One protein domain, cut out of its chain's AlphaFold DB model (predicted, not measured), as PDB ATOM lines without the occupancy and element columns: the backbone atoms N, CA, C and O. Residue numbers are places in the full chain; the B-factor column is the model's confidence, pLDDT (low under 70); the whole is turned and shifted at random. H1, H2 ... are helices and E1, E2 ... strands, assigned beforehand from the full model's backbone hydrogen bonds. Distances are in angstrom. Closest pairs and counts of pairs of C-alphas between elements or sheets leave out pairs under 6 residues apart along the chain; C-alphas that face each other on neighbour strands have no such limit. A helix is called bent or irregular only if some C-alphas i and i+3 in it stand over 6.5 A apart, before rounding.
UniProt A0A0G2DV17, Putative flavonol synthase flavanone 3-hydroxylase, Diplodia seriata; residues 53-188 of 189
ATOM      1  N   VAL A  53      89.516  31.101 144.810       97.56
ATOM      2  CA  VAL A  53      88.182  30.888 144.217       97.56
ATOM      3  C   VAL A  53      87.358  30.048 145.200       97.56
ATOM      4  O   VAL A  53      87.800  28.945 145.533       97.56
ATOM      5  N   PRO A  54      86.197  30.530 145.685       96.81
ATOM      6  CA  PRO A  54      85.384  29.787 146.645       96.81
ATOM      7  C   PRO A  54      84.921  28.434 146.097       96.81
ATOM      8  O   PRO A  54      84.552  28.326 144.923       96.81
ATOM      9  N   GLN A  55      84.884  27.411 146.954       97.25
ATOM     10  CA  GLN A  55      84.487  26.060 146.545       97.25
ATOM     11  C   GLN A  55      83.061  26.043 145.980       97.25
ATOM     12  O   GLN A  55      82.823  25.400 144.960       97.25
ATOM     13  N   GLU A  56      82.133  26.829 146.544       98.12
ATOM     14  CA  GLU A  56      80.766  26.904 146.025       98.12
ATOM     15  C   GLU A  56      80.690  27.437 144.583       98.12
ATOM     16  O   GLU A  56      79.783  27.071 143.834       98.12
ATOM     17  N   ARG A  57      81.650  28.273 144.160       98.19
ATOM     18  CA  ARG A  57      81.730  28.786 142.783       98.19
ATOM     19  C   ARG A  57      82.194  27.691 141.830       98.19
ATOM     20  O   ARG A  57      81.614  27.544 140.756       98.19
ATOM     21  N   VAL A  58      83.182  26.896 142.239       98.12
ATOM     22  CA  VAL A  58      83.666  25.737 141.471       98.12
ATOM     23  C   VAL A  58      82.558  24.692 141.329       98.12
ATOM     24  O   VAL A  58      82.266  24.247 140.218       98.12
ATOM     25  N   ASP A  59      81.880  24.353 142.426       98.56
ATOM     26  CA  ASP A  59      80.793  23.370 142.427       98.56
ATOM     27  C   ASP A  59      79.636  23.816 141.525       98.56
ATOM     28  O   ASP A  59      79.156  23.042 140.686       98.56
ATOM     29  N   ALA A  60      79.241  25.090 141.620       98.62
ATOM     30  CA  ALA A  60      78.226  25.673 140.752       98.62
ATOM     31  C   ALA A  60      78.652  25.671 139.272       98.62
ATOM     32  O   ALA A  60      77.818  25.415 138.401       98.62
ATOM     33  N   ALA A  61      79.934  25.888 138.957       98.50
ATOM     34  CA  ALA A  61      80.432  25.807 137.584       98.50
ATOM     35  C   ALA A  61      80.290  24.390 137.011       98.50
ATOM     36  O   ALA A  61      79.819  24.220 135.882       98.50
ATOM     37  N   PHE A  62      80.595  23.363 137.808       98.56
ATOM     38  CA  PHE A  62      80.346  21.975 137.426       98.56
ATOM     39  C   PHE A  62      78.851  21.662 137.273       98.56
ATOM     40  O   PHE A  62      78.477  20.899 136.382       98.56
ATOM     41  N   GLU A  63      77.975  22.244 138.094       98.69
ATOM     42  CA  GLU A  63      76.525  22.111 137.912       98.69
ATOM     43  C   GLU A  63      76.032  22.746 136.613       98.69
ATOM     44  O   GLU A  63      75.249  22.128 135.890       98.69
ATOM     45  N   TRP A  64      76.486  23.956 136.292       98.69
ATOM     46  CA  TRP A  64      76.143  24.617 135.034       98.69
ATOM     47  C   TRP A  64      76.676  23.862 133.824       98.69
ATOM     48  O   TRP A  64      75.941  23.696 132.852       98.69
ATOM     49  N   SER A  65      77.900  23.340 133.907       98.31
ATOM     50  CA  SER A  65      78.475  22.455 132.892       98.31
ATOM     51  C   SER A  65      77.594  21.217 132.676       98.31
ATOM     52  O   SER A  65      77.164  20.952 131.554       98.31
ATOM     53  N   ARG A  66      77.198  20.518 133.753       98.50
ATOM     54  CA  ARG A  66      76.264  19.378 133.670       98.50
ATOM     55  C   ARG A  66      74.938  19.758 133.007       98.50
ATOM     56  O   ARG A  66      74.470  19.027 132.137       98.50
ATOM     57  N   LYS A  67      74.339  20.890 133.394       98.56
ATOM     58  CA  LYS A  67      73.080  21.382 132.807       98.56
ATOM     59  C   LYS A  67      73.227  21.671 131.316       98.56
ATOM     60  O   LYS A  67      72.360  21.272 130.548       98.56
ATOM     61  N   PHE A  68      74.318  22.322 130.912       98.56
ATOM     62  CA  PHE A  68      74.611  22.613 129.512       98.56
ATOM     63  C   PHE A  68      74.746  21.327 128.692       98.56
ATOM     64  O   PHE A  68      74.062  21.168 127.684       98.56
ATOM     65  N   PHE A  69      75.580  20.379 129.129       97.88
ATOM     66  CA  PHE A  69      75.851  19.173 128.340       97.88
ATOM     67  C   PHE A  69      74.685  18.175 128.314       97.88
ATOM     68  O   PHE A  69      74.568  17.418 127.350       97.88
ATOM     69  N   ALA A  70      73.774  18.242 129.292       97.94
ATOM     70  CA  ALA A  70      72.510  17.505 129.289       97.94
ATOM     71  C   ALA A  70      71.477  18.034 128.272       97.94
ATOM     72  O   ALA A  70      70.477  17.358 128.015       97.94
ATOM     73  N   LEU A  71      71.683  19.224 127.690       98.25
ATOM     74  CA  LEU A  71      70.798  19.755 126.653       98.25
ATOM     75  C   LEU A  71      70.843  18.892 125.379       98.25
ATOM     76  O   LEU A  71      71.885  18.312 125.050       98.25
ATOM     77  N   PRO A  72      69.748  18.864 124.592       97.75
ATOM     78  CA  PRO A  72      69.765  18.249 123.273       97.75
ATOM     79  C   PRO A  72      70.894  18.817 122.412       97.75
ATOM     80  O   PRO A  72      71.135  20.026 122.409       97.75
ATOM     81  N   THR A  73      71.545  17.969 121.614       95.69
ATOM     82  CA  THR A  73      72.631  18.399 120.716       95.69
ATOM     83  C   THR A  73      72.213  19.569 119.830       95.69
ATOM     84  O   THR A  73      72.978  20.513 119.675       95.69
ATOM     85  N   ALA A  74      70.983  19.558 119.307       97.00
ATOM     86  CA  ALA A  74      70.451  20.656 118.500       97.00
ATOM     87  C   ALA A  74      70.417  21.998 119.257       97.00
ATOM     88  O   ALA A  74      70.662  23.039 118.658       97.00
ATOM     89  N   THR A  75      70.163  21.978 120.568       98.00
ATOM     90  CA  THR A  75      70.194  23.174 121.418       98.00
ATOM     91  C   THR A  75      71.625  23.640 121.659       98.00
ATOM     92  O   THR A  75      71.896  24.825 121.507       98.00
ATOM     93  N   LYS A  76      72.560  22.729 121.972       97.81
ATOM     94  CA  LYS A  76      73.989  23.067 122.143       97.81
ATOM     95  C   LYS A  76      74.578  23.704 120.875       97.81
ATOM     96  O   LYS A  76      75.320  24.676 120.951       97.81
ATOM     97  N   GLN A  77      74.147  23.226 119.704       96.56
ATOM     98  CA  GLN A  77      74.526  23.754 118.387       96.56
ATOM     99  C   GLN A  77      73.977  25.158 118.069       96.56
ATOM    100  O   GLN A  77      74.346  25.726 117.046       96.56
ATOM    101  N   LEU A  78      73.134  25.751 118.924       97.44
ATOM    102  CA  LEU A  78      72.751  27.165 118.799       97.44
ATOM    103  C   LEU A  78      73.899  28.118 119.163       97.44
ATOM    104  O   LEU A  78      73.823  29.302 118.851       97.44
ATOM    105  N   ALA A  79      74.953  27.605 119.800       97.06
ATOM    106  CA  ALA A  79      76.164  28.342 120.119       97.06
ATOM    107  C   ALA A  79      77.403  27.617 119.560       97.06
ATOM    108  O   ALA A  79      78.227  27.154 120.342       97.06
ATOM    109  N   PRO A  80      77.526  27.444 118.232       95.31
ATOM    110  CA  PRO A  80      78.526  26.561 117.639       95.31
ATOM    111  C   PRO A  80      79.937  27.148 117.730       95.31
ATOM    112  O   PRO A  80      80.119  28.356 117.571       95.31
ATOM    113  N   HIS A  81      80.937  26.286 117.911       92.75
ATOM    114  CA  HIS A  81      82.330  26.667 117.724       92.75
ATOM    115  C   HIS A  81      82.591  26.987 116.238       92.75
ATOM    116  O   HIS A  81      82.261  26.164 115.375       92.75
ATOM    117  N   PRO A  82      83.164  28.158 115.889       88.56
ATOM    118  CA  PRO A  82      83.436  28.514 114.502       88.56
ATOM    119  C   PRO A  82      84.430  27.549 113.845       88.56
ATOM    120  O   PRO A  82      85.336  27.043 114.505       88.56
ATOM    121  N   PRO A  83      84.328  27.298 112.533       79.62
ATOM    122  CA  PRO A  83      85.361  26.554 111.828       79.62
ATOM    123  C   PRO A  83      86.685  27.340 111.816       79.62
ATOM    124  O   PRO A  83      86.697  28.554 111.617       79.62
ATOM    125  N   GLY A  84      87.806  26.631 111.960       72.31
ATOM    126  CA  GLY A  84      89.153  27.215 111.977       72.31
ATOM    127  C   GLY A  84      89.784  27.239 113.373       72.31
ATOM    128  O   GLY A  84      89.125  26.985 114.370       72.31
ATOM    129  N   GLY A  85      91.089  27.510 113.435       69.50
ATOM    130  CA  GLY A  85      91.875  27.461 114.680       69.50
ATOM    131  C   GLY A  85      92.142  28.823 115.326       69.50
ATOM    132  O   GLY A  85      93.083  28.945 116.100       69.50
ATOM    133  N   SER A  86      91.418  29.874 114.930       73.56
ATOM    134  CA  SER A  86      91.666  31.249 115.400       73.56
ATOM    135  C   SER A  86      90.618  31.772 116.383       73.56
ATOM    136  O   SER A  86      90.886  32.744 117.086       73.56
ATOM    137  N   HIS A  87      89.435  31.155 116.432       82.25
ATOM    138  CA  HIS A  87      88.329  31.551 117.299       82.25
ATOM    139  C   HIS A  87      87.955  30.377 118.197       82.25
ATOM    140  O   HIS A  87      87.275  29.470 117.739       82.25
ATOM    141  N   HIS A  88      88.403  30.406 119.452       86.81
ATOM    142  CA  HIS A  88      88.172  29.346 120.443       86.81
ATOM    143  C   HIS A  88      87.022  29.736 121.370       86.81
ATOM    144  O   HIS A  88      87.248  30.251 122.470       86.81
ATOM    145  N   ARG A  89      85.792  29.681 120.843       94.00
ATOM    146  CA  ARG A  89      84.544  30.086 121.516       94.00
ATOM    147  C   ARG A  89      83.396  29.218 121.037       94.00
ATOM    148  O   ARG A  89      83.311  28.968 119.846       94.00
ATOM    149  N   GLY A  90      82.455  28.885 121.914       95.44
ATOM    150  CA  GLY A  90      81.261  28.118 121.562       95.44
ATOM    151  C   GLY A  90      81.429  26.610 121.748       95.44
ATOM    152  O   GLY A  90      82.366  26.144 122.386       95.44
ATOM    153  N   TYR A  91      80.458  25.852 121.245       96.31
ATOM    154  CA  TYR A  91      80.292  24.417 121.445       96.31
ATOM    155  C   TYR A  91      80.956  23.590 120.342       96.31
ATOM    156  O   TYR A  91      80.623  23.742 119.162       96.31
ATOM    157  N   SER A  92      81.786  22.634 120.748       92.69
ATOM    158  CA  SER A  92      82.367  21.615 119.881       92.69
ATOM    159  C   SER A  92      81.788  20.246 120.222       92.69
ATOM    160  O   SER A  92      81.909  19.740 121.338       92.69
ATOM    161  N   ALA A  93      81.146  19.630 119.230       87.44
ATOM    162  CA  ALA A  93      80.575  18.294 119.361       87.44
ATOM    163  C   ALA A  93      81.667  17.202 119.391       87.44
ATOM    164  O   ALA A  93      82.807  17.453 118.982       87.44
ATOM    165  N   PRO A  94      81.323  15.965 119.799       82.88
ATOM    166  CA  PRO A  94      82.263  14.854 119.789       82.88
ATOM    167  C   PRO A  94      82.994  14.664 118.464       82.88
ATOM    168  O   PRO A  94      82.380  14.621 117.399       82.88
ATOM    169  N   GLY A  95      84.323  14.556 118.546       68.88
ATOM    170  CA  GLY A  95      85.210  14.382 117.396       68.88
ATOM    171  C   GLY A  95      85.542  15.653 116.599       68.88
ATOM    172  O   GLY A  95      86.292  15.539 115.630       68.88
ATOM    173  N   VAL A  96      85.032  16.834 116.982       67.62
ATOM    174  CA  VAL A  96      85.308  18.111 116.289       67.62
ATOM    175  C   VAL A  96      86.660  18.706 116.706       67.62
ATOM    176  O   VAL A  96      87.484  19.017 115.847       67.62
ATOM    177  N   GLU A  97      86.922  18.823 118.009       60.41
ATOM    178  CA  GLU A  97      88.198  19.320 118.538       60.41
ATOM    179  C   GLU A  97      89.213  18.193 118.722       60.41
ATOM    180  O   GLU A  97      88.928  17.193 119.384       60.41
ATOM    181  N   LYS A  98      90.438  18.391 118.220       61.91
ATOM    182  CA  LYS A  98      91.594  17.546 118.539       61.91
ATOM    183  C   LYS A  98      92.861  18.365 118.684       61.91
ATOM    184  O   LYS A  98      93.062  19.331 117.954       61.91
ATOM    185  N   VAL A  99      93.739  17.915 119.578       52.06
ATOM    186  CA  VAL A  99      95.089  18.463 119.737       52.06
ATOM    187  C   VAL A  99      95.823  18.319 118.404       52.06
ATOM    188  O   VAL A  99      96.219  17.217 118.018       52.06
ATOM    189  N   SER A 100      96.001  19.420 117.672       50.72
ATOM    190  CA  SER A 100      96.946  19.440 116.564       50.72
ATOM    191  C   SER A 100      98.342  19.368 117.168       50.72
ATOM    192  O   SER A 100      98.878  20.368 117.645       50.72
ATOM    193  N   GLN A 101      98.940  18.179 117.164       49.34
ATOM    194  CA  GLN A 101     100.396  18.083 117.206       49.34
ATOM    195  C   GLN A 101     100.929  18.890 116.011       49.34
ATOM    196  O   GLN A 101     100.249  18.926 114.986       49.34
ATOM    197  N   HIS A 102     102.074  19.573 116.145       53.09
ATOM    198  CA  HIS A 102     102.691  20.416 115.104       53.09
ATOM    199  C   HIS A 102     103.051  19.612 113.838       53.09
ATOM    200  O   HIS A 102     104.209  19.336 113.538       53.09
ATOM    201  N   VAL A 103     102.026  19.198 113.107       60.56
ATOM    202  CA  VAL A 103     102.047  18.285 111.979       60.56
ATOM    203  C   VAL A 103     101.313  19.007 110.868       60.56
ATOM    204  O   VAL A 103     100.116  19.258 110.960       60.56
ATOM    205  N   PHE A 104     102.054  19.370 109.830       67.88
ATOM    206  CA  PHE A 104     101.566  20.209 108.732       67.88
ATOM    207  C   PHE A 104     101.243  19.400 107.467       67.88
ATOM    208  O   PHE A 104     100.907  19.968 106.436       67.88
ATOM    209  N   SER A 105     101.374  18.071 107.527       79.56
ATOM    210  CA  SER A 105     101.037  17.172 106.423       79.56
ATOM    211  C   SER A 105      99.580  16.737 106.523       79.56
ATOM    212  O   SER A 105      99.196  16.116 107.514       79.56
ATOM    213  N   ASP A 106      98.800  16.968 105.468       74.06
ATOM    214  CA  ASP A 106      97.393  16.556 105.391       74.06
ATOM    215  C   ASP A 106      97.193  15.056 105.640       74.06
ATOM    216  O   ASP A 106      96.254  14.657 106.326       74.06
ATOM    217  N   ALA A 107      98.106  14.212 105.147       78.06
ATOM    218  CA  ALA A 107      98.045  12.765 105.343       78.06
ATOM    219  C   ALA A 107      98.294  12.366 106.808       78.06
ATOM    220  O   ALA A 107      97.601  11.504 107.349       78.06
ATOM    221  N   ALA A 108      99.251  13.014 107.472       71.88
ATOM    222  CA  ALA A 108      99.542  12.757 108.881       71.88
ATOM    223  C   ALA A 108      98.455  13.334 109.803       71.88
ATOM    224  O   ALA A 108      98.071  12.695 110.780       71.88
ATOM    225  N   ILE A 109      97.885  14.491 109.448       68.38
ATOM    226  CA  ILE A 109      96.693  15.046 110.096       68.38
ATOM    227  C   ILE A 109      95.514  14.072 109.943       68.38
ATOM    228  O   ILE A 109      94.830  13.790 110.924       68.38
ATOM    229  N   ALA A 110      95.283  13.520 108.747       70.50
ATOM    230  CA  ALA A 110      94.227  12.536 108.506       70.50
ATOM    231  C   ALA A 110      94.430  11.252 109.332       70.50
ATOM    232  O   ALA A 110      93.473  10.748 109.921       70.50
ATOM    233  N   ALA A 111      95.670  10.769 109.455       75.44
ATOM    234  CA  ALA A 111      96.007   9.612 110.284       75.44
ATOM    235  C   ALA A 111      95.778   9.876 111.786       75.44
ATOM    236  O   ALA A 111      95.141   9.068 112.458       75.44
ATOM    237  N   LEU A 112      96.202  11.033 112.309       67.38
ATOM    238  CA  LEU A 112      95.915  11.454 113.692       67.38
ATOM    239  C   LEU A 112      94.408  11.658 113.937       67.38
ATOM    240  O   LEU A 112      93.898  11.510 115.052       67.38
ATOM    241  N   ARG A 113      93.653  11.978 112.883       68.44
ATOM    242  CA  ARG A 113      92.197  12.125 112.949       68.44
ATOM    243  C   ARG A 113      91.443  10.792 112.963       68.44
ATOM    244  O   ARG A 113      90.279  10.814 113.353       68.44
ATOM    245  N   ALA A 114      92.089   9.659 112.677       71.06
ATOM    246  CA  ALA A 114      91.429   8.356 112.546       71.06
ATOM    247  C   ALA A 114      90.715   7.856 113.820       71.06
ATOM    248  O   ALA A 114      89.707   7.165 113.705       71.06
ATOM    249  N   VAL A 115      91.187   8.218 115.023       73.69
ATOM    250  CA  VAL A 115      90.573   7.803 116.305       73.69
ATOM    251  C   VAL A 115      90.031   9.025 117.056       73.69
ATOM    252  O   VAL A 115      90.835   9.755 117.635       73.69
ATOM    253  N   PRO A 116      88.723   9.346 116.986       71.75
ATOM    254  CA  PRO A 116      88.143  10.551 117.589       71.75
ATOM    255  C   PRO A 116      88.232  10.579 119.119       71.75
ATOM    256  O   PRO A 116      88.018   9.561 119.770       71.75
ATOM    257  N   ASP A 117      88.490  11.765 119.686       76.44
ATOM    258  CA  ASP A 117      88.301  11.990 121.118       76.44
ATOM    259  C   ASP A 117      86.799  11.898 121.416       76.44
ATOM    260  O   ASP A 117      85.983  12.595 120.802       76.44
ATOM    261  N   HIS A 118      86.426  11.068 122.386       85.19
ATOM    262  CA  HIS A 118      85.050  10.965 122.868       85.19
ATOM    263  C   HIS A 118      84.757  12.062 123.900       85.19
ATOM    264  O   HIS A 118      84.464  11.780 125.060       85.19
ATOM    265  N   LYS A 119      84.876  13.323 123.474       88.06
ATOM    266  CA  LYS A 119      84.641  14.508 124.305       88.06
ATOM    267  C   LYS A 119      83.828  15.547 123.552       88.06
ATOM    268  O   LYS A 119      83.999  15.703 122.353       88.06
ATOM    269  N   GLU A 120      83.023  16.300 124.275       93.06
ATOM    270  CA  GLU A 120      82.441  17.555 123.810       93.06
ATOM    271  C   GLU A 120      82.915  18.693 124.715       93.06
ATOM    272  O   GLU A 120      83.281  18.455 125.868       93.06
ATOM    273  N   SER A 121      82.941  19.914 124.192       94.56
ATOM    274  CA  SER A 121      83.423  21.095 124.912       94.56
ATOM    275  C   SER A 121      82.558  22.313 124.608       94.56
ATOM    276  O   SER A 121      81.822  22.360 123.621       94.56
ATOM    277  N   TYR A 122      82.610  23.289 125.508       96.44
ATOM    278  CA  TYR A 122      82.023  24.605 125.322       96.44
ATOM    279  C   TYR A 122      82.996  25.638 125.875       96.44
ATOM    280  O   TYR A 122      83.343  25.583 127.056       96.44
ATOM    281  N   GLU A 123      83.451  26.549 125.022       95.50
ATOM    282  CA  GLU A 123      84.513  27.495 125.344       95.50
ATOM    283  C   GLU A 123      83.982  28.926 125.447       95.50
ATOM    284  O   GLU A 123      83.251  29.422 124.585       95.50
ATOM    285  N   THR A 124      84.401  29.620 126.500       95.25
ATOM    286  CA  THR A 124      84.111  31.037 126.738       95.25
ATOM    287  C   THR A 124      85.377  31.721 127.224       95.25
ATOM    288  O   THR A 124      86.159  31.124 127.959       95.25
ATOM    289  N   GLY A 125      85.563  32.980 126.853       92.88
ATOM    290  CA  GLY A 125      86.676  33.809 127.291       92.88
ATOM    291  C   GLY A 125      86.209  35.161 127.816       92.88
ATOM    292  O   GLY A 125      85.071  35.326 128.256       92.88
ATOM    293  N   ASN A 126      87.096  36.146 127.736       91.56
ATOM    294  CA  ASN A 126      86.831  37.499 128.205       91.56
ATOM    295  C   ASN A 126      85.737  38.193 127.362       91.56
ATOM    296  O   ASN A 126      85.870  38.306 126.146       91.56
ATOM    297  N   GLU A 127      84.699  38.725 128.015       92.00
ATOM    298  CA  GLU A 127      83.622  39.491 127.364       92.00
ATOM    299  C   GLU A 127      84.104  40.764 126.661       92.00
ATOM    300  O   GLU A 127      83.454  41.228 125.728       92.00
ATOM    301  N   THR A 128      85.223  41.348 127.098       90.44
ATOM    302  CA  THR A 128      85.741  42.595 126.521       90.44
ATOM    303  C   THR A 128      86.653  42.366 125.318       90.44
ATOM    304  O   THR A 128      87.109  43.337 124.716       90.44
ATOM    305  N   ASP A 129      86.963  41.113 124.970       90.12
ATOM    306  CA  ASP A 129      87.790  40.797 123.806       90.12
ATOM    307  C   ASP A 129      86.952  40.851 122.521       90.12
ATOM    308  O   ASP A 129      86.363  39.866 122.076       90.12
ATOM    309  N   ALA A 130      86.932  42.029 121.895       89.44
ATOM    310  CA  ALA A 130      86.217  42.253 120.642       89.44
ATOM    311  C   ALA A 130      86.778  41.444 119.454       89.44
ATOM    312  O   ALA A 130      86.090  41.299 118.444       89.44
ATOM    313  N   ARG A 131      88.007  40.910 119.546       87.81
ATOM    314  CA  ARG A 131      88.604  40.066 118.495       87.81
ATOM    315  C   ARG A 131      88.113  38.624 118.574       87.81
ATOM    316  O   ARG A 131      88.123  37.924 117.561       87.81
ATOM    317  N   GLN A 132      87.675  38.183 119.752       89.88
ATOM    318  CA  GLN A 132      87.126  36.848 119.986       89.88
ATOM    319  C   GLN A 132      85.862  36.908 120.862       89.88
ATOM    320  O   GLN A 132      85.882  36.443 122.010       89.88
ATOM    321  N   PRO A 133      84.751  37.458 120.333       93.31
ATOM    322  CA  PRO A 133      83.503  37.548 121.079       93.31
ATOM    323  C   PRO A 133      82.983  36.156 121.451       93.31
ATOM    324  O   PRO A 133      83.021  35.222 120.648       93.31
ATOM    325  N   ASN A 134      82.465  36.028 122.672       96.38
ATOM    326  CA  ASN A 134      81.838  34.797 123.143       96.38
ATOM    327  C   ASN A 134      80.569  34.470 122.343       96.38
ATOM    328  O   ASN A 134      79.775  35.354 122.016       96.38
ATOM    329  N   ILE A 135      80.349  33.178 122.090       97.00
ATOM    330  CA  ILE A 135      79.157  32.668 121.407       97.00
ATOM    331  C   ILE A 135      78.263  32.020 122.457       97.00
ATOM    332  O   ILE A 135      78.462  30.870 122.846       97.00
ATOM    333  N   TRP A 136      77.304  32.790 122.959       97.75
ATOM    334  CA  TRP A 136      76.398  32.365 124.023       97.75
ATOM    335  C   TRP A 136      75.185  31.608 123.485       97.75
ATOM    336  O   TRP A 136      74.671  31.922 122.412       97.75
ATOM    337  N   LEU A 137      74.685  30.646 124.266       97.44
ATOM    338  CA  LEU A 137      73.334  30.134 124.049       97.44
ATOM    339  C   LEU A 137      72.314  31.271 124.186       97.44
ATOM    340  O   LEU A 137      72.524  32.184 124.989       97.44
ATOM    341  N   PRO A 138      71.174  31.199 123.477       97.06
ATOM    342  CA  PRO A 138      70.045  32.063 123.784       97.06
ATOM    343  C   PRO A 138      69.654  31.912 125.258       97.06
ATOM    344  O   PRO A 138      69.486  30.787 125.730       97.06
ATOM    345  N   ASP A 139      69.438  33.020 125.969       96.06
ATOM    346  CA  ASP A 139      69.094  32.993 127.400       96.06
ATOM    347  C   ASP A 139      67.875  32.108 127.698       96.06
ATOM    348  O   ASP A 139      67.838  31.430 128.717       96.06
ATOM    349  N   ALA A 140      66.900  32.044 126.788       97.00
ATOM    350  CA  ALA A 140      65.729  31.181 126.934       97.00
ATOM    351  C   ALA A 140      66.058  29.674 126.933       97.00
ATOM    352  O   ALA A 140      65.297  28.888 127.492       97.00
ATOM    353  N   ALA A 141      67.166  29.260 126.307       97.31
ATOM    354  CA  ALA A 141      67.583  27.860 126.246       97.31
ATOM    355  C   ALA A 141      68.230  27.390 127.556       97.31
ATOM    356  O   ALA A 141      68.093  26.223 127.919       97.31
ATOM    357  N   LEU A 142      68.924  28.288 128.263       98.06
ATOM    358  CA  LEU A 142      69.510  27.999 129.571       98.06
ATOM    359  C   LEU A 142      69.631  29.285 130.420       98.06
ATOM    360  O   LEU A 142      70.714  29.876 130.501       98.06
ATOM    361  N   PRO A 143      68.533  29.735 131.058       98.44
ATOM    362  CA  PRO A 143      68.500  31.015 131.763       98.44
ATOM    363  C   PRO A 143      69.542  31.101 132.877       98.44
ATOM    364  O   PRO A 143      69.664  30.187 133.686       98.44
ATOM    365  N   GLY A 144      70.284  32.210 132.936       98.25
ATOM    366  CA  GLY A 144      71.299  32.470 133.968       98.25
ATOM    367  C   GLY A 144      72.684  31.870 133.698       98.25
ATOM    368  O   GLY A 144      73.646  32.281 134.347       98.25
ATOM    369  N   PHE A 145      72.824  30.976 132.712       98.38
ATOM    370  CA  PHE A 145      74.106  30.348 132.373       98.38
ATOM    371  C   PHE A 145      75.177  31.364 131.978       98.38
ATOM    372  O   PHE A 145      76.274  31.350 132.534       98.38
ATOM    373  N   ARG A 146      74.836  32.285 131.068       97.94
ATOM    374  CA  ARG A 146      75.743  33.347 130.617       97.94
ATOM    375  C   ARG A 146      76.255  34.179 131.791       97.94
ATOM    376  O   ARG A 146      77.460  34.288 131.983       97.94
ATOM    377  N   ALA A 147      75.340  34.722 132.593       98.00
ATOM    378  CA  ALA A 147      75.687  35.569 133.731       98.00
ATOM    379  C   ALA A 147      76.590  34.840 134.741       98.00
ATOM    380  O   ALA A 147      77.560  35.415 135.237       98.00
ATOM    381  N   PHE A 148      76.311  33.561 135.017       98.44
ATOM    382  CA  PHE A 148      77.165  32.763 135.889       98.44
ATOM    383  C   PHE A 148      78.572  32.580 135.302       98.44
ATOM    384  O   PHE A 148      79.550  32.854 135.997       98.44
ATOM    385  N   MET A 149      78.680  32.151 134.039       98.25
ATOM    386  CA  MET A 149      79.971  31.871 133.399       98.25
ATOM    387  C   MET A 149      80.835  33.126 133.257       98.25
ATOM    388  O   MET A 149      82.038  33.060 133.487       98.25
ATOM    389  N   GLN A 150      80.231  34.284 132.976       97.50
ATOM    390  CA  GLN A 150      80.925  35.576 132.984       97.50
ATOM    391  C   GLN A 150      81.518  35.895 134.364       97.50
ATOM    392  O   GLN A 150      82.675  36.300 134.465       97.50
ATOM    393  N   GLY A 151      80.750  35.681 135.436       97.88
ATOM    394  CA  GLY A 151      81.247  35.878 136.796       97.88
ATOM    395  C   GLY A 151      82.358  34.890 137.158       97.88
ATOM    396  O   GLY A 151      83.357  35.285 137.744       97.88
ATOM    397  N   PHE A 152      82.203  33.614 136.798       98.12
ATOM    398  CA  PHE A 152      83.204  32.585 137.090       98.12
ATOM    399  C   PHE A 152      84.510  32.817 136.317       98.12
ATOM    400  O   PHE A 152      85.591  32.626 136.868       98.12
ATOM    401  N   PHE A 153      84.427  33.310 135.076       97.00
ATOM    402  CA  PHE A 153      85.597  33.785 134.336       97.00
ATOM    403  C   PHE A 153      86.331  34.886 135.111       97.00
ATOM    404  O   PHE A 153      87.547  34.814 135.251       97.00
ATOM    405  N   GLY A 154      85.600  35.864 135.657       96.31
ATOM    406  CA  GLY A 154      86.175  36.930 136.482       96.31
ATOM    407  C   GLY A 154      86.875  36.419 137.746       96.31
ATOM    408  O   GLY A 154      87.959  36.895 138.070       96.31
ATOM    409  N   ASP A 155      86.310  35.415 138.424       97.06
ATOM    410  CA  ASP A 155      86.947  34.791 139.593       97.06
ATOM    411  C   ASP A 155      88.285  34.123 139.213       97.06
ATOM    412  O   ASP A 155      89.300  34.295 139.895       97.06
ATOM    413  N   CYS A 156      88.303  33.392 138.094       97.00
ATOM    414  CA  CYS A 156      89.498  32.726 137.571       97.00
ATOM    415  C   CYS A 156      90.557  33.717 137.053       97.00
ATOM    416  O   CYS A 156      91.748  33.502 137.276       97.00
ATOM    417  N   ASP A 157      90.142  34.805 136.397       95.50
ATOM    418  CA  ASP A 157      91.013  35.906 135.959       95.50
ATOM    419  C   ASP A 157      91.630  36.619 137.176       95.50
ATOM    420  O   ASP A 157      92.841  36.802 137.255       95.50
ATOM    421  N   GLY A 158      90.854  36.900 138.225       95.56
ATOM    422  CA  GLY A 158      91.407  37.433 139.472       95.56
ATOM    423  C   GLY A 158      92.475  36.515 140.081       95.56
ATOM    424  O   GLY A 158      93.565  36.969 140.440       95.56
ATOM    425  N   MET A 159      92.196  35.209 140.138       96.81
ATOM    426  CA  MET A 159      93.138  34.201 140.629       96.81
ATOM    427  C   MET A 159      94.421  34.138 139.783       96.81
ATOM    428  O   MET A 159      95.515  34.111 140.356       96.81
ATOM    429  N   ILE A 160      94.331  34.141 138.443       95.94
ATOM    430  CA  ILE A 160      95.521  34.035 137.578       95.94
ATOM    431  C   ILE A 160      96.458  35.227 137.775       95.94
ATOM    432  O   ILE A 160      97.673  35.055 137.824       95.94
ATOM    433  N   HIS A 161      95.914  36.421 138.007       95.88
ATOM    434  CA  HIS A 161      96.696  37.623 138.285       95.88
ATOM    435  C   HIS A 161      97.420  37.579 139.639       95.88
ATOM    436  O   HIS A 161      98.482  38.186 139.800       95.88
ATOM    437  N   VAL A 162      96.892  36.865 140.634       95.88
ATOM    438  CA  VAL A 162      97.617  36.607 141.890       95.88
ATOM    439  C   VAL A 162      98.704  35.554 141.666       95.88
ATOM    440  O   VAL A 162      99.832  35.737 142.118       95.88
ATOM    441  N   LEU A 163      98.401  34.492 140.915       96.88
ATOM    442  CA  LEU A 163      99.369  33.445 140.592       96.88
ATOM    443  C   LEU A 163     100.573  33.996 139.812       96.88
ATOM    444  O   LEU A 163     101.713  33.679 140.135       96.88
ATOM    445  N   LEU A 164     100.337  34.872 138.831       96.50
ATOM    446  CA  LEU A 164     101.396  35.534 138.064       96.50
ATOM    447  C   LEU A 164     102.292  36.411 138.948       96.50
ATOM    448  O   LEU A 164     103.500  36.429 138.741       96.50
ATOM    449  N   ARG A 165     101.742  37.079 139.969       95.31
ATOM    450  CA  ARG A 165     102.554  37.808 140.960       95.31
ATOM    451  C   ARG A 165     103.417  36.863 141.794       95.31
ATOM    452  O   ARG A 165     104.592  37.143 141.996       95.31
ATOM    453  N   ALA A 166     102.889  35.712 142.213       96.00
ATOM    454  CA  ALA A 166     103.695  34.703 142.911       96.00
ATOM    455  C   ALA A 166     104.856  34.189 142.047       96.00
ATOM    456  O   ALA A 166     105.966  34.019 142.547       96.00
ATOM    457  N   LEU A 167     104.627  34.005 140.744       96.44
ATOM    458  CA  LEU A 167     105.685  33.649 139.794       96.44
ATOM    459  C   LEU A 167     106.703  34.778 139.602       96.44
ATOM    460  O   LEU A 167     107.895  34.507 139.513       96.44
ATOM    461  N   ALA A 168     106.265  36.037 139.587       96.44
ATOM    462  CA  ALA A 168     107.173  37.178 139.538       96.44
ATOM    463  C   ALA A 168     108.098  37.193 140.772       96.44
ATOM    464  O   ALA A 168     109.319  37.278 140.630       96.44
ATOM    465  N   VAL A 169     107.539  36.985 141.971       95.25
ATOM    466  CA  VAL A 169     108.310  36.852 143.220       95.25
ATOM    467  C   VAL A 169     109.304  35.688 143.142       95.25
ATOM    468  O   VAL A 169     110.465  35.853 143.517       95.25
ATOM    469  N   ALA A 170     108.882  34.530 142.629       95.25
ATOM    470  CA  ALA A 170     109.753  33.370 142.433       95.25
ATOM    471  C   ALA A 170     110.942  33.664 141.504       95.25
ATOM    472  O   ALA A 170     112.066  33.248 141.778       95.25
ATOM    473  N   LEU A 171     110.705  34.431 140.440       95.31
ATOM    474  CA  LEU A 171     111.717  34.840 139.465       95.31
ATOM    475  C   LEU A 171     112.596  36.009 139.945       95.31
ATOM    476  O   LEU A 171     113.444  36.488 139.190       95.31
ATOM    477  N   GLY A 172     112.407  36.487 141.180       94.44
ATOM    478  CA  GLY A 172     113.143  37.629 141.722       94.44
ATOM    479  C   GLY A 172     112.784  38.957 141.050       94.44
ATOM    480  O   GLY A 172     113.626  39.846 140.965       94.44
ATOM    481  N   MET A 173     111.560  39.084 140.532       93.25
ATOM    482  CA  MET A 173     111.023  40.324 139.971       93.25
ATOM    483  C   MET A 173     110.376  41.129 141.104       93.25
ATOM    484  O   MET A 173     109.221  40.901 141.457       93.25
ATOM    485  N   ASP A 174     111.142  42.031 141.713       81.06
ATOM    486  CA  ASP A 174     110.748  42.832 142.872       81.06
ATOM    487  C   ASP A 174     110.364  44.281 142.515       81.06
ATOM    488  O   ASP A 174     110.605  44.781 141.413       81.06
ATOM    489  N   GLY A 175     109.718  44.962 143.467       81.50
ATOM    490  CA  GLY A 175     109.327  46.365 143.339       81.50
ATOM    491  C   GLY A 175     108.371  46.603 142.169       81.50
ATOM    492  O   GLY A 175     107.326  45.968 142.066       81.50
ATOM    493  N   GLU A 176     108.740  47.516 141.270       81.69
ATOM    494  CA  GLU A 176     107.934  47.869 140.091       81.69
ATOM    495  C   GLU A 176     107.739  46.688 139.122       81.69
ATOM    496  O   GLU A 176     106.817  46.703 138.311       81.69
ATOM    497  N   ARG A 177     108.567  45.638 139.228       88.88
ATOM    498  CA  ARG A 177     108.576  44.506 138.292       88.88
ATOM    499  C   ARG A 177     107.606  43.385 138.647       88.88
ATOM    500  O   ARG A 177     107.340  42.525 137.809       88.88
ATOM    501  N   GLU A 178     107.046  43.384 139.856       88.00
ATOM    502  CA  GLU A 178     106.124  42.333 140.317       88.00
ATOM    503  C   GLU A 178     104.851  42.253 139.444       88.00
ATOM    504  O   GLU A 178     104.251  41.190 139.276       88.00
ATOM    505  N   GLY A 179     104.455  43.380 138.838       90.44
ATOM    506  CA  GLY A 179     103.291  43.486 137.954       90.44
ATOM    507  C   GLY A 179     103.523  43.048 136.504       90.44
ATOM    508  O   GLY A 179     102.548  42.739 135.816       90.44
ATOM    509  N   GLU A 180     104.774  42.956 136.034       93.75
ATOM    510  CA  GLU A 180     105.098  42.793 134.604       93.75
ATOM    511  C   GLU A 180     104.438  41.551 133.981       93.75
ATOM    512  O   GLU A 180     103.931  41.606 132.861       93.75
ATOM    513  N   LEU A 181     104.399  40.421 134.700       94.06
ATOM    514  CA  LEU A 181     103.787  39.186 134.187       94.06
ATOM    515  C   LEU A 181     102.266  39.319 134.029       94.06
ATOM    516  O   LEU A 181     101.688  38.855 133.046       94.06
ATOM    517  N   SER A 182     101.626  39.979 134.992       91.62
ATOM    518  CA  SER A 182     100.193  40.278 134.986       91.62
ATOM    519  C   SER A 182      99.832  41.246 133.853       91.62
ATOM    520  O   SER A 182      98.859  41.032 133.125       91.62
ATOM    521  N   GLU A 183     100.647  42.280 133.658       91.44
ATOM    522  CA  GLU A 183     100.500  43.234 132.563       91.44
ATOM    523  C   GLU A 183     100.694  42.558 131.211       91.44
ATOM    524  O   GLU A 183      99.834  42.691 130.348       91.44
ATOM    525  N   ALA A 184     101.749  41.760 131.031       91.44
ATOM    526  CA  ALA A 184     102.005  41.034 129.788       91.44
ATOM    527  C   ALA A 184     100.875  40.053 129.432       91.44
ATOM    528  O   ALA A 184     100.529  39.910 128.255       91.44
ATOM    529  N   HIS A 185     100.270  39.411 130.438       88.44
ATOM    530  CA  HIS A 185      99.099  38.550 130.260       88.44
ATOM    531  C   HIS A 185      97.889  39.328 129.716       88.44
ATOM    532  O   HIS A 185      97.173  38.836 128.844       88.44
ATOM    533  N   SER A 186      97.695  40.570 130.170       82.94
ATOM    534  CA  SER A 186      96.570  41.423 129.760       82.94
ATOM    535  C   SER A 186      96.853  42.343 128.569       82.94
ATOM    536  O   SER A 186      95.916  42.767 127.902       82.94
ATOM    537  N   ALA A 187      98.116  42.631 128.253       63.22
ATOM    538  CA  ALA A 187      98.534  43.575 127.214       63.22
ATOM    539  C   ALA A 187      98.296  43.060 125.785       63.22
ATOM    540  O   ALA A 187      98.442  43.802 124.820       63.22
ATOM    541  N   ARG A 188      97.899  41.789 125.634       53.28
ATOM    542  CA  ARG A 188      97.428  41.221 124.365       53.28
ATOM    543  C   ARG A 188      95.909  41.335 124.189       53.28
ATOM    544  O   ARG A 188      95.373  40.537 123.420       53.28
TER     545      ARG A 188
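AT A GLANCE: This is residues 53 to 188 of the 189 residues of the protein "Putative flavonol synthase flavanone 3-hydroxylase" of Diplodia seriata (UniProt A0A0G2DV17). A tiny sheet, E1 beside E2, lies among long loops, with H3 far out at the end of a wide loop between the two strands. Long H4 makes a rod to one side, H1 meeting its first part at a steep angle and H5 folding back on its last part. The printed part has 136 residues, in the order H1 H2 E1 H3 E2 H4 H5; the sheet is antiparallel and the class is mostly helix. The whole is loose, with a radius of gyration of the C-alphas of 18.3 A and spans of 52 by 43 by 28 A.

HOW THE PARTS SIT: E1, residues 90 to 92, and E2, residues 121 to 123, are antiparallel neighbours at 158 degrees, with N 90 and O 123 2.8 A apart and N 121 and O 92 3.0 A apart, within hydrogen-bond range. H1, residues 55 to 69, is near E2. H4, residues 145 to 170, touches H1 with residues 145 to 152 alone, opposite ways at a steep tilt of 48 degrees; the closest C-alphas, of Trp 64 and Phe 145, are 6.6 A apart. H5, residues 175 to 186, forms a helical hairpin with H4: they touch, the closest C-alphas, of Ala 168 and Glu 178, being 5.3 A apart, and run opposite ways at a tilt of 37 degrees, only just steep. H2, residues 73 to 76, is close to H1 but not clearly touching, with the closest C-alphas, of Phe 68 and Lys 76, 7.4 A apart. H3, residues 106 to 113, touches no helix. In H1, H3 and H4 every O i to N i+4 pair is within hydrogen-bond range, in H5 4 of 8; H2 is too short for such a pair.

IN THESE COORDINATES: H1 begins at C-alpha 55 (84.487, 26.060, 146.545) and is 21.3 A long. H4 measures 37.2 A. H5, 19.3 A, ends at C-alpha 186 (96.570, 41.423, 129.760) and is irregular, with C-alphas 178 and 181 7.3 A apart. E1 is 6.8 A, E2 6.5 A, H2 5.1 A and H3 10.2 A long.

THE WHOLE: The C-alphas farthest apart, of Ala 74 and Gly 175, are 52.8 A apart. The printed part has no cut. The links H2 to E1, E1 to H3 and E2 to H4 are long. Mean pLDDT of the printed part is 88.7; 16 residues are under 70, among them 95 to 104 and 187 to 188.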